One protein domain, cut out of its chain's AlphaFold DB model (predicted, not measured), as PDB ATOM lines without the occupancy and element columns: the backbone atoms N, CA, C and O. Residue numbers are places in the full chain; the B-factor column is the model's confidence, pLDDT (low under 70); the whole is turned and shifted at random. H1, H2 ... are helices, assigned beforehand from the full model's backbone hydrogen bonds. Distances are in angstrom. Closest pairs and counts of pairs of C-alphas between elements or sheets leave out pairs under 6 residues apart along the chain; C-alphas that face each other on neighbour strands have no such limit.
ATOM      1  N   VAL A  39     209.780 295.451 141.621       59.31
ATOM      2  CA  VAL A  39     208.757 296.168 142.383       59.31
ATOM      3  C   VAL A  39     207.398 295.603 142.030       59.31
ATOM      4  O   VAL A  39     206.724 295.102 142.909       59.31
ATOM      5  N   THR A  40     206.999 295.603 140.761       58.56
ATOM      6  CA  THR A  40     205.668 295.141 140.354       58.56
ATOM      7  C   THR A  40     205.530 293.626 140.488       58.56
ATOM      8  O   THR A  40     204.551 293.164 141.057       58.56
ATOM      9  N   GLY A  41     206.510 292.838 140.035       62.09
ATOM     10  CA  GLY A  41     206.422 291.375 140.094       62.09
ATOM     11  C   GLY A  41     206.453 290.828 141.523       62.09
ATOM     12  O   GLY A  41     205.612 290.009 141.882       62.09
ATOM     13  N   TYR A  42     207.378 291.309 142.361       63.84
ATOM     14  CA  TYR A  42     207.480 290.850 143.750       63.84
ATOM     15  C   TYR A  42     206.341 291.392 144.612       63.84
ATOM     16  O   TYR A  42     205.846 290.664 145.463       63.84
ATOM     17  N   PHE A  43     205.900 292.635 144.391       64.81
ATOM     18  CA  PHE A  43     204.781 293.209 145.138       64.81
ATOM     19  C   PHE A  43     203.477 292.470 144.849       64.81
ATOM     20  O   PHE A  43     202.794 292.115 145.800       64.81
ATOM     21  N   LEU A  44     203.176 292.174 143.578       65.31
ATOM     22  CA  LEU A  44     201.950 291.464 143.199       65.31
ATOM     23  C   LEU A  44     201.965 289.999 143.656       65.31
ATOM     24  O   LEU A  44     201.012 289.533 144.268       65.31
ATOM     25  N   LEU A  45     203.073 289.282 143.441       65.00
ATOM     26  CA  LEU A  45     203.184 287.889 143.891       65.00
ATOM     27  C   LEU A  45     203.177 287.770 145.419       65.00
ATOM     28  O   LEU A  45     202.609 286.825 145.960       65.00
ATOM     29  N   ALA A  46     203.806 288.715 146.124       63.56
ATOM     30  CA  ALA A  46     203.762 288.742 147.579       63.56
ATOM     31  C   ALA A  46     202.374 289.138 148.091       63.56
ATOM     32  O   ALA A  46     201.925 288.539 149.063       63.56
ATOM     33  N   SER A  47     201.686 290.098 147.461       65.06
ATOM     34  CA  SER A  47     200.334 290.484 147.875       65.06
ATOM     35  C   SER A  47     199.339 289.350 147.674       65.06
ATOM     36  O   SER A  47     198.598 289.056 148.608       65.06
ATOM     37  N   ASP A  48     199.377 288.669 146.526       71.06
ATOM     38  CA  ASP A  48     198.483 287.540 146.241       71.06
ATOM     39  C   ASP A  48     198.742 286.388 147.213       71.06
ATOM     40  O   ASP A  48     197.821 285.899 147.860       71.06
ATOM     41  N   TRP A  49     200.013 286.027 147.429       73.69
ATOM     42  CA  TRP A  49     200.361 284.983 148.393       73.69
ATOM     43  C   TRP A  49     199.944 285.339 149.827       73.69
ATOM     44  O   TRP A  49     199.451 284.476 150.546       73.69
ATOM     45  N   ILE A  50     200.120 286.591 150.265       67.94
ATOM     46  CA  ILE A  50     199.714 287.029 151.612       67.94
ATOM     47  C   ILE A  50     198.192 286.958 151.769       67.94
ATOM     48  O   ILE A  50     197.716 286.502 152.808       67.94
ATOM     49  N   ILE A  51     197.442 287.392 150.755       70.31
ATOM     50  CA  ILE A  51     195.976 287.372 150.770       70.31
ATOM     51  C   ILE A  51     195.459 285.930 150.809       70.31
ATOM     52  O   ILE A  51     194.586 285.623 151.621       70.31
ATOM     53  N   ASP A  52     196.041 285.044 150.001       76.56
ATOM     54  CA  ASP A  52     195.637 283.639 149.926       76.56
ATOM     55  C   ASP A  52     196.016 282.849 151.184       76.56
ATOM     56  O   ASP A  52     195.295 281.940 151.599       76.56
ATOM     57  N   HIS A  53     197.155 283.170 151.802       79.19
ATOM     58  CA  HIS A  53     197.664 282.420 152.951       79.19
ATOM     59  C   HIS A  53     197.135 282.935 154.295       79.19
ATOM     60  O   HIS A  53     197.134 282.187 155.272       79.19
ATOM     61  N   PHE A  54     196.671 284.188 154.355       73.38
ATOM     62  CA  PHE A  54     196.162 284.810 155.577       73.38
ATOM     63  C   PHE A  54     194.841 285.557 155.324       73.38
ATOM     64  O   PHE A  54     194.798 286.788 155.397       73.38
ATOM     65  N   PRO A  55     193.726 284.839 155.087       76.75
ATOM     66  CA  PRO A  55     192.417 285.461 154.850       76.75
ATOM     67  C   PRO A  55     191.944 286.326 156.033       76.75
ATOM     68  O   PRO A  55     191.224 287.307 155.857       76.75
ATOM     69  N   GLU A  56     192.415 286.020 157.244       77.19
ATOM     70  CA  GLU A  56     192.169 286.788 158.471       77.19
ATOM     71  C   GLU A  56     192.683 288.237 158.389       77.19
ATOM     72  O   GLU A  56     192.123 289.131 159.028       77.19
ATOM     73  N   VAL A  57     193.699 288.498 157.557       71.44
ATOM     74  CA  VAL A  57     194.238 289.848 157.334       71.44
ATOM     75  C   VAL A  57     193.174 290.755 156.729       71.44
ATOM     76  O   VAL A  57     193.079 291.912 157.129       71.44
ATOM     77  N   GLN A  58     192.320 290.248 155.834       68.25
ATOM     78  CA  GLN A  58     191.247 291.059 155.247       68.25
ATOM     79  C   GLN A  58     190.245 291.517 156.314       68.25
ATOM     80  O   GLN A  58     189.895 292.696 156.374       68.25
ATOM     81  N   GLY A  59     189.841 290.604 157.202       73.38
ATOM     82  CA  GLY A  59     188.946 290.919 158.318       73.38
ATOM     83  C   GLY A  59     189.575 291.894 159.316       73.38
ATOM     84  O   GLY A  59     188.917 292.834 159.770       73.38
ATOM     85  N   TRP A  60     190.865 291.724 159.616       73.81
ATOM     86  CA  TRP A  60     191.607 292.606 160.516       73.81
ATOM     87  C   TRP A  60     191.774 294.026 159.953       73.81
ATOM     88  O   TRP A  60     191.541 294.998 160.675       73.81
ATOM     89  N   VAL A  61     192.089 294.158 158.659       76.94
ATOM     90  CA  VAL A  61     192.233 295.457 157.975       76.94
ATOM     91  C   VAL A  61     190.933 296.260 158.024       76.94
ATOM     92  O   VAL A  61     190.966 297.462 158.290       76.94
ATOM     93  N   ILE A  62     189.788 295.601 157.823       77.44
ATOM     94  CA  ILE A  62     188.467 296.243 157.894       77.44
ATOM     95  C   ILE A  62     188.118 296.625 159.340       77.44
ATOM     96  O   ILE A  62     187.566 297.697 159.581       77.44
ATOM     97  N   SER A  63     188.462 295.771 160.307       84.94
ATOM     98  CA  SER A  63     188.114 295.972 161.720       84.94
ATOM     99  C   SER A  63     188.921 297.089 162.385       84.94
ATOM    100  O   SER A  63     188.430 297.758 163.293       84.94
ATOM    101  N   GLN A  64     190.175 297.278 161.972       85.75
ATOM    102  CA  GLN A  64     191.115 298.193 162.616       85.75
ATOM    103  C   GLN A  64     192.003 298.920 161.586       85.75
ATOM    104  O   GLN A  64     193.215 298.689 161.514       85.75
ATOM    105  N   PRO A  65     191.431 299.862 160.810       82.62
ATOM    106  CA  PRO A  65     192.101 300.456 159.650       82.62
ATOM    107  C   PRO A  65     193.362 301.255 160.005       82.62
ATOM    108  O   PRO A  65     194.311 301.293 159.224       82.62
ATOM    109  N   LEU A  66     193.419 301.860 161.198       84.38
ATOM    110  CA  LEU A  66     194.588 302.627 161.644       84.38
ATOM    111  C   LEU A  66     195.816 301.739 161.898       84.38
ATOM    112  O   LEU A  66     196.923 302.100 161.500       84.38
ATOM    113  N   TYR A  67     195.633 300.570 162.517       79.75
ATOM    114  CA  TYR A  67     196.736 299.637 162.769       79.75
ATOM    115  C   TYR A  67     197.210 298.968 161.476       79.75
ATOM    116  O   TYR A  67     198.413 298.801 161.279       79.75
ATOM    117  N   ALA A  68     196.286 298.675 160.559       78.75
ATOM    118  CA  ALA A  68     196.623 298.202 159.221       78.75
ATOM    119  C   ALA A  68     197.442 299.234 158.432       78.75
ATOM    120  O   ALA A  68     198.489 298.896 157.877       78.75
ATOM    121  N   ALA A  69     197.027 300.504 158.441       76.94
ATOM    122  CA  ALA A  69     197.781 301.580 157.804       76.94
ATOM    123  C   ALA A  69     199.189 301.721 158.409       76.94
ATOM    124  O   ALA A  69     200.171 301.807 157.670       76.94
ATOM    125  N   ALA A  70     199.310 301.671 159.739       80.00
ATOM    126  CA  ALA A  70     200.602 301.722 160.420       80.00
ATOM    127  C   ALA A  70     201.511 300.537 160.049       80.00
ATOM    128  O   ALA A  70     202.701 300.733 159.803       80.00
ATOM    129  N   ALA A  71     200.960 299.324 159.950       79.38
ATOM    130  CA  ALA A  71     201.705 298.140 159.530       79.38
ATOM    131  C   ALA A  71     202.203 298.264 158.080       79.38
ATOM    132  O   ALA A  71     203.373 297.994 157.816       79.38
ATOM    133  N   ILE A  72     201.360 298.741 157.156       81.00
ATOM    134  CA  ILE A  72     201.744 298.976 155.754       81.00
ATOM    135  C   ILE A  72     202.879 299.999 155.671       81.00
ATOM    136  O   ILE A  72     203.878 299.758 154.992       81.00
ATOM    137  N   VAL A  73     202.762 301.117 156.391       80.81
ATOM    138  CA  VAL A  73     203.814 302.143 156.443       80.81
ATOM    139  C   VAL A  73     205.101 301.568 157.038       80.81
ATOM    140  O   VAL A  73     206.178 301.782 156.486       80.81
ATOM    141  N   GLY A  74     205.006 300.785 158.116       77.38
ATOM    142  CA  GLY A  74     206.154 300.119 158.734       77.38
ATOM    143  C   GLY A  74     206.866 299.159 157.781       77.38
ATOM    144  O   GLY A  74     208.090 299.205 157.659       77.38
ATOM    145  N   VAL A  75     206.109 298.343 157.044       77.81
ATOM    146  CA  VAL A  75     206.653 297.441 156.018       77.81
ATOM    147  C   VAL A  75     207.276 298.233 154.868       77.81
ATOM    148  O   VAL A  75     208.373 297.897 154.431       77.81
ATOM    149  N   ALA A  76     206.642 299.312 154.407       72.94
ATOM    150  CA  ALA A  76     207.189 300.159 153.349       72.94
ATOM    151  C   ALA A  76     208.528 300.791 153.761       72.94
ATOM    152  O   ALA A  76     209.488 300.752 152.990       72.94
ATOM    153  N   ILE A  77     208.627 301.304 154.992       75.44
ATOM    154  CA  ILE A  77     209.879 301.831 155.554       75.44
ATOM    155  C   ILE A  77     210.927 300.719 155.646       75.44
ATOM    156  O   ILE A  77     212.066 300.916 155.221       75.44
ATOM    157  N   LEU A  78     210.550 299.539 156.149       72.12
ATOM    158  CA  LEU A  78     211.454 298.397 156.257       72.12
ATOM    159  C   LEU A  78     212.027 298.015 154.889       72.12
ATOM    160  O   LEU A  78     213.239 297.876 154.758       72.12
ATOM    161  N   VAL A  79     211.184 297.902 153.863       73.44
ATOM    162  CA  VAL A  79     211.612 297.608 152.489       73.44
ATOM    163  C   VAL A  79     212.519 298.720 151.961       73.44
ATOM    164  O   VAL A  79     213.592 298.431 151.429       73.44
ATOM    165  N   PHE A  80     212.146 299.985 152.159       70.31
ATOM    166  CA  PHE A  80     212.919 301.135 151.692       70.31
ATOM    167  C   PHE A  80     214.322 301.202 152.312       70.31
ATOM    168  O   PHE A  80     215.269 301.620 151.649       70.31
ATOM    169  N   VAL A  81     214.485 300.752 153.558       72.31
ATOM    170  CA  VAL A  81     215.787 300.692 154.242       72.31
ATOM    171  C   VAL A  81     216.556 299.415 153.889       72.31
ATOM    172  O   VAL A  81     217.766 299.459 153.647       72.31
ATOM    173  N   LEU A  82     215.876 298.270 153.836       68.06
ATOM    174  CA  LEU A  82     216.509 296.960 153.696       68.06
ATOM    175  C   LEU A  82     216.985 296.687 152.265       68.06
ATOM    176  O   LEU A  82     218.074 296.147 152.080       68.06
ATOM    177  N   VAL A  83     216.219 297.089 151.248       72.69
ATOM    178  CA  VAL A  83     216.573 296.895 149.830       72.69
ATOM    179  C   VAL A  83     217.917 297.541 149.460       72.69
ATOM    180  O   VAL A  83     218.780 296.834 148.934       72.69
ATOM    181  N   PRO A  84     218.183 298.832 149.750       68.44
ATOM    182  CA  PRO A  84     219.483 299.426 149.445       68.44
ATOM    183  C   PRO A  84     220.615 298.833 150.291       68.44
ATOM    184  O   PRO A  84     221.760 298.814 149.840       68.44
ATOM    185  N   TRP A  85     220.333 298.334 151.499       71.62
ATOM    186  CA  TRP A  85     221.328 297.627 152.309       71.62
ATOM    187  C   TRP A  85     221.703 296.273 151.689       71.62
ATOM    188  O   TRP A  85     222.886 295.995 151.487       71.62
ATOM    189  N   LEU A  86     220.711 295.473 151.287       68.00
ATOM    190  CA  LEU A  86     220.910 294.209 150.572       68.00
ATOM    191  C   LEU A  86     221.647 294.418 149.247       68.00
ATOM    192  O   LEU A  86     222.576 293.673 148.943       68.00
ATOM    193  N   GLY A  87     221.301 295.468 148.498       66.31
ATOM    194  CA  GLY A  87     222.018 295.854 147.282       66.31
ATOM    195  C   GLY A  87     223.501 296.130 147.545       66.31
ATOM    196  O   GLY A  87     224.362 295.650 146.808       66.31
ATOM    197  N   ARG A  88     223.831 296.826 148.643       69.25
ATOM    198  CA  ARG A  88     225.230 297.068 149.039       69.25
ATOM    199  C   ARG A  88     225.972 295.778 149.377       69.25
ATOM    200  O   ARG A  88     227.094 295.588 148.904       69.25
ATOM    201  N   VAL A  89     225.350 294.895 150.161       69.00
ATOM    202  CA  VAL A  89     225.919 293.587 150.526       69.00
ATOM    203  C   VAL A  89     226.148 292.737 149.278       69.00
ATOM    204  O   VAL A  89     227.226 292.174 149.113       69.00
ATOM    205  N   PHE A  90     225.187 292.709 148.358       67.50
ATOM    206  CA  PHE A  90     225.284 291.965 147.106       67.50
ATOM    207  C   PHE A  90     226.453 292.440 146.232       67.50
ATOM    208  O   PHE A  90     227.278 291.630 145.806       67.50
ATOM    209  N   VAL A  91     226.582 293.755 146.029       72.19
ATOM    210  CA  VAL A  91     227.699 294.366 145.282       72.19
ATOM    211  C   VAL A  91     229.051 294.011 145.919       72.19
ATOM    212  O   VAL A  91     230.005 293.671 145.212       72.19
ATOM    213  N   ARG A  92     229.116 293.983 147.256       70.50
ATOM    214  CA  ARG A  92     230.314 293.579 148.003       70.50
ATOM    215  C   ARG A  92     230.629 292.089 147.847       70.50
ATOM    216  O   ARG A  92     231.792 291.742 147.653       70.50
ATOM    217  N   CYS A  93     229.618 291.220 147.865       69.69
ATOM    218  CA  CYS A  93     229.767 289.779 147.626       69.69
ATOM    219  C   CYS A  93     230.249 289.465 146.203       69.69
ATOM    220  O   CYS A  93     231.057 288.556 146.016       69.69
ATOM    221  N   LEU A  94     229.813 290.237 145.201       69.06
ATOM    222  CA  LEU A  94     230.345 290.136 143.835       69.06
ATOM    223  C   LEU A  94     231.831 290.524 143.759       69.06
ATOM    224  O   LEU A  94     232.539 290.068 142.858       69.06
ATOM    225  N   GLY A  95     232.307 291.307 144.728       70.88
ATOM    226  CA  GLY A  95     233.697 291.720 144.862       70.88
ATOM    227  C   GLY A  95     233.959 293.177 144.524       70.88
ATOM    228  O   GLY A  95     235.122 293.564 144.452       70.88
ATOM    229  N   PHE A  96     232.927 293.993 144.319       78.44
ATOM    230  CA  PHE A  96     233.093 295.427 144.116       78.44
ATOM    231  C   PHE A  96     233.178 296.125 145.476       78.44
ATOM    232  O   PHE A  96     232.262 296.032 146.293       78.44
ATOM    233  N   GLY A  97     234.290 296.807 145.730       76.94
ATOM    234  CA  GLY A  97     234.519 297.563 146.957       76.94
ATOM    235  C   GLY A  97     235.000 298.983 146.683       76.94
ATOM    236  O   GLY A  97     235.178 299.398 145.538       76.94
ATOM    237  N   THR A  98     235.274 299.718 147.759       73.75
ATOM    238  CA  THR A  98     235.704 301.129 147.710       73.75
ATOM    239  C   THR A  98     237.005 301.357 146.953       73.75
ATOM    240  O   THR A  98     237.209 302.415 146.368       73.75
ATOM    241  N   LYS A  99     237.887 300.354 146.941       76.25
ATOM    242  CA  LYS A  99     239.170 300.373 146.222       76.25
ATOM    243  C   LYS A  99     239.076 299.774 144.812       76.25
ATOM    244  O   LYS A  99     240.102 299.516 144.193       76.25
ATOM    245  N   GLY A 100     237.861 299.532 144.317       76.88
ATOM    246  CA  GLY A 100     237.603 298.872 143.042       76.88
ATOM    247  C   GLY A 100     237.328 297.375 143.195       76.88
ATOM    248  O   GLY A 100     236.720 296.927 144.166       76.88
ATOM    249  N   VAL A 101     237.733 296.595 142.197       79.56
ATOM    250  CA  VAL A 101     237.418 295.164 142.112       79.56
ATOM    251  C   VAL A 101     238.377 294.355 142.986       79.56
ATOM    252  O   VAL A 101     239.594 294.394 142.818       79.56
ATOM    253  N   THR A 102     237.826 293.587 143.922       81.69
ATOM    254  CA  THR A 102     238.582 292.773 144.880       81.69
ATOM    255  C   THR A 102     239.256 291.604 144.165       81.69
ATOM    256  O   THR A 102     238.600 290.832 143.460       81.69
ATOM    257  N   ARG A 103     240.568 291.433 144.361       73.75
ATOM    258  CA  ARG A 103     241.344 290.341 143.753       73.75
ATOM    259  C   ARG A 103     240.777 288.976 144.165       73.75
ATOM    260  O   ARG A 103     240.519 288.739 145.338       73.75
ATOM    261  N   GLY A 104     240.592 288.079 143.196       72.00
ATOM    262  CA  GLY A 104     240.060 286.728 143.429       72.00
ATOM    263  C   GLY A 104     238.532 286.630 143.520       72.00
ATOM    264  O   GLY A 104     238.011 285.522 143.612       72.00
ATOM    265  N   SER A 105     237.815 287.753 143.442       75.50
ATOM    266  CA  SER A 105     236.350 287.783 143.438       75.50
ATOM    267  C   SER A 105     235.731 287.375 142.097       75.50
ATOM    268  O   SER A 105     236.402 287.313 141.061       75.50
ATOM    269  N   THR A 106     234.419 287.134 142.102       70.81
ATOM    270  CA  THR A 106     233.631 286.867 140.890       70.81
ATOM    271  C   THR A 106     233.755 288.009 139.878       70.81
ATOM    272  O   THR A 106     233.951 287.748 138.691       70.81
ATOM    273  N   ALA A 107     233.760 289.264 140.339       70.25
ATOM    274  CA  ALA A 107     233.998 290.435 139.499       70.25
ATOM    275  C   ALA A 107     235.404 290.436 138.868       70.25
ATOM    276  O   ALA A 107     235.534 290.711 137.676       70.25
ATOM    277  N   ALA A 108     236.449 290.045 139.609       73.56
ATOM    278  CA  ALA A 108     237.806 289.935 139.057       73.56
ATOM    279  C   ALA A 108     237.906 288.833 137.989       73.56
ATOM    280  O   ALA A 108     238.535 289.020 136.946       73.56
ATOM    281  N   ARG A 109     237.241 287.692 138.217       73.50
ATOM    282  CA  ARG A 109     237.158 286.605 137.228       73.50
ATOM    283  C   ARG A 109     236.440 287.070 135.965       73.50
ATOM    284  O   ARG A 109     236.937 286.816 134.873       73.50
ATOM    285  N   TYR A 110     235.324 287.780 136.109       72.31
ATOM    286  CA  TYR A 110     234.584 288.328 134.975       72.31
ATOM    287  C   TYR A 110     235.423 289.338 134.182       72.31
ATOM    288  O   TYR A 110     235.561 289.194 132.970       72.31
ATOM    289  N   GLN A 111     236.069 290.288 134.864       76.06
ATOM    290  CA  GLN A 111     236.933 291.277 134.222       76.06
ATOM    291  C   GLN A 111     238.060 290.609 133.428       76.06
ATOM    292  O   GLN A 111     238.225 290.900 132.248       76.06
ATOM    293  N   SER A 112     238.767 289.648 134.031       77.94
ATOM    294  CA  SER A 112     239.875 288.948 133.364       77.94
ATOM    295  C   SER A 112     239.445 288.115 132.152       77.94
ATOM    296  O   SER A 112     240.196 288.007 131.191       77.94
ATOM    297  N   ARG A 113     238.241 287.525 132.184       74.62
ATOM    298  CA  ARG A 113     237.765 286.605 131.138       74.62
ATOM    299  C   ARG A 113     237.017 287.293 130.003       74.62
ATOM    300  O   ARG A 113     237.050 286.792 128.888       74.62
ATOM    301  N   ARG A 114     236.286 288.371 130.296       70.62
ATOM    302  CA  ARG A 114     235.349 289.007 129.350       70.62
ATOM    303  C   ARG A 114     235.735 290.437 128.974       70.62
ATOM    304  O   ARG A 114     235.425 290.849 127.868       70.62
ATOM    305  N   LEU A 115     236.390 291.187 129.864       70.19
ATOM    306  CA  LEU A 115     236.726 292.604 129.642       70.19
ATOM    307  C   LEU A 115     238.219 292.822 129.338       70.19
ATOM    308  O   LEU A 115     238.604 293.860 128.799       70.19
ATOM    309  N   GLY A 116     239.072 291.849 129.676       71.75
ATOM    310  CA  GLY A 116     240.520 291.920 129.506       71.75
ATOM    311  C   GLY A 116     241.122 293.023 130.378       71.75
ATOM    312  O   GLY A 116     241.443 292.791 131.542       71.75
ATOM    313  N   GLY A 117     241.239 294.231 129.821       69.88
ATOM    314  CA  GLY A 117     241.801 295.414 130.484       69.88
ATOM    315  C   GLY A 117     240.998 296.708 130.322       69.88
ATOM    316  O   GLY A 117     241.362 297.706 130.937       69.88
ATOM    317  N   SER A 118     239.911 296.710 129.542       73.44
ATOM    318  CA  SER A 118     239.090 297.905 129.321       73.44
ATOM    319  C   SER A 118     237.655 297.639 129.750       73.44
ATOM    320  O   SER A 118     237.016 296.699 129.280       73.44
ATOM    321  N   VAL A 119     237.149 298.459 130.669       74.81
ATOM    322  CA  VAL A 119     235.746 298.423 131.083       74.81
ATOM    323  C   VAL A 119     234.991 299.451 130.238       74.81
ATOM    324  O   VAL A 119     235.268 300.644 130.378       74.81
ATOM    325  N   PRO A 120     234.027 299.043 129.392       73.62
ATOM    326  CA  PRO A 120     233.228 299.988 128.626       73.62
ATOM    327  C   PRO A 120     232.455 300.913 129.568       73.62
ATOM    328  O   PRO A 120     231.776 300.444 130.493       73.62
ATOM    329  N   ALA A 121     232.547 302.221 129.337       67.62
ATOM    330  CA  ALA A 121     231.762 303.206 130.070       67.62
ATOM    331  C   ALA A 121     230.267 302.972 129.802       67.62
ATOM    332  O   ALA A 121     229.852 302.833 128.654       67.62
ATOM    333  N   GLY A 122     229.465 302.882 130.864       64.06
ATOM    334  CA  GLY A 122     228.042 302.545 130.753       64.06
ATOM    335  C   GLY A 122     227.755 301.044 130.645       64.06
ATOM    336  O   GLY A 122     226.603 300.661 130.484       64.06
ATOM    337  N   SER A 123     228.761 300.172 130.775       66.88
ATOM    338  CA  SER A 123     228.521 298.738 130.978       66.88
ATOM    339  C   SER A 123     227.992 298.458 132.387       66.88
ATOM    340  O   SER A 123     228.327 299.170 133.339       66.88
ATOM    341  N   MET A 124     227.249 297.359 132.552       61.72
ATOM    342  CA  MET A 124     226.789 296.888 133.869       61.72
ATOM    343  C   MET A 124     227.943 296.743 134.874       61.72
ATOM    344  O   MET A 124     227.795 297.059 136.053       61.72
ATOM    345  N   PHE A 125     229.126 296.344 134.398       70.75
ATOM    346  CA  PHE A 125     230.329 296.252 135.221       70.75
ATOM    347  C   PHE A 125     230.778 297.620 135.755       70.75
ATOM    348  O   PHE A 125     231.055 297.746 136.946       70.75
ATOM    349  N   SER A 126     230.788 298.658 134.908       73.12
ATOM    350  CA  SER A 126     231.121 300.029 135.328       73.12
ATOM    351  C   SER A 126     230.125 300.590 136.352       73.12
ATOM    352  O   SER A 126     230.520 301.289 137.286       73.12
ATOM    353  N   SER A 127     228.843 300.224 136.246       71.19
ATOM    354  CA  SER A 127     227.809 300.620 137.206       71.19
ATOM    355  C   SER A 127     227.989 299.943 138.560       71.19
ATOM    356  O   SER A 127     227.980 300.629 139.581       71.19
ATOM    357  N   PHE A 128     228.216 298.626 138.593       69.56
ATOM    358  CA  PHE A 128     228.499 297.928 139.852       69.56
ATOM    359  C   PHE A 128     229.815 298.391 140.485       69.56
ATOM    360  O   PHE A 128     229.893 298.529 141.706       69.56
ATOM    361  N   GLN A 129     230.820 298.715 139.668       76.50
ATOM    362  CA  GLN A 129     232.067 299.318 140.130       76.50
ATOM    363  C   GLN A 129     231.833 300.699 140.765       76.50
ATOM    364  O   GLN A 129     232.359 300.960 141.844       76.50
ATOM    365  N   SER A 130     231.002 301.547 140.155       77.88
ATOM    366  CA  SER A 130     230.614 302.855 140.707       77.88
ATOM    367  C   SER A 130     229.811 302.728 142.012       77.88
ATOM    368  O   SER A 130     230.103 303.403 143.004       77.88
ATOM    369  N   MET A 131     228.857 301.792 142.066       70.38
ATOM    370  CA  MET A 131     228.093 301.497 143.284       70.38
ATOM    371  C   MET A 131     229.000 301.015 144.422       70.38
ATOM    372  O   MET A 131     228.836 301.457 145.558       70.38
ATOM    373  N   GLY A 132     229.977 300.151 144.129       70.94
ATOM    374  CA  GLY A 132     230.976 299.699 145.102       70.94
ATOM    375  C   GLY A 132     231.914 300.821 145.564       70.94
ATOM    376  O   GLY A 132     232.236 300.900 146.749       70.94
ATOM    377  N   ALA A 133     232.296 301.729 144.663       76.88
ATOM    378  CA  ALA A 133     233.149 302.880 144.968       76.88
ATOM    379  C   ALA A 133     232.472 303.915 145.889       76.88
ATOM    380  O   ALA A 133     233.153 304.612 146.640       76.88
ATOM    381  N   THR A 134     231.138 303.988 145.868       74.12
ATOM    382  CA  THR A 134     230.347 304.959 146.648       74.12
ATOM    383  C   THR A 134     230.068 304.490 148.088       74.12
ATOM    384  O   THR A 134     229.587 305.266 148.910       74.12
ATOM    385  N   GLN A 135     230.393 303.237 148.438       61.16
ATOM    386  CA  GLN A 135     230.217 302.691 149.793       61.16
ATOM    387  C   GLN A 135     231.285 303.221 150.772       61.16
ATOM    388  O   GLN A 135     232.173 302.473 151.168       61.16
TER     389      GLN A 135
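AT A GLANCE: This is residues 39 to 135 of the 136 residues of an uncharacterized protein of Pisolithus microcarpus 441 (UniProt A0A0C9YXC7). One long helix, H3, makes most of the length; at its first end H2 turns the corner and H1 folds back, standing free, while H4 and H5 form a small head at its other end. The 97 printed residues hold five named helices, H1 to H5, and no named strand: all helix, extended, radius of gyration of the C-alphas 20.2 A, spans 62 by 23 by 23 A.

IN THESE COORDINATES: H1, residues 39 to 53, begins at C-alpha 39 (208.757, 296.168, 142.383). H2 is 56 to 63, H3 65 to 94, 42.7 A long, H4 106 to 115, and H5 124 to 133, ending at (233.149, 302.880, 144.968).

HOW THE PARTS SIT: H1 and H3 are apart. H2 and H3 only just touch, with 3 pairs of C-alphas within 8 A, only at the corner; Val 61 and Ala 68 are closest, C-alphas 5.3 A apart. H5 touches residues 88 to 92 of H3, about perpendicular at 79 degrees; the closest C-alphas, Val 91 and Gly 132, are 6.3 A apart. H4 and H5 are near each other. Every O i to N i+4 pair is within hydrogen-bond range except in H3, 24 of 26.

THE WHOLE: The printed part has no cut. H3 to H4 is a long link. Mean pLDDT of the printed part is 72.6; residues 39 to 47 are under 70, among others.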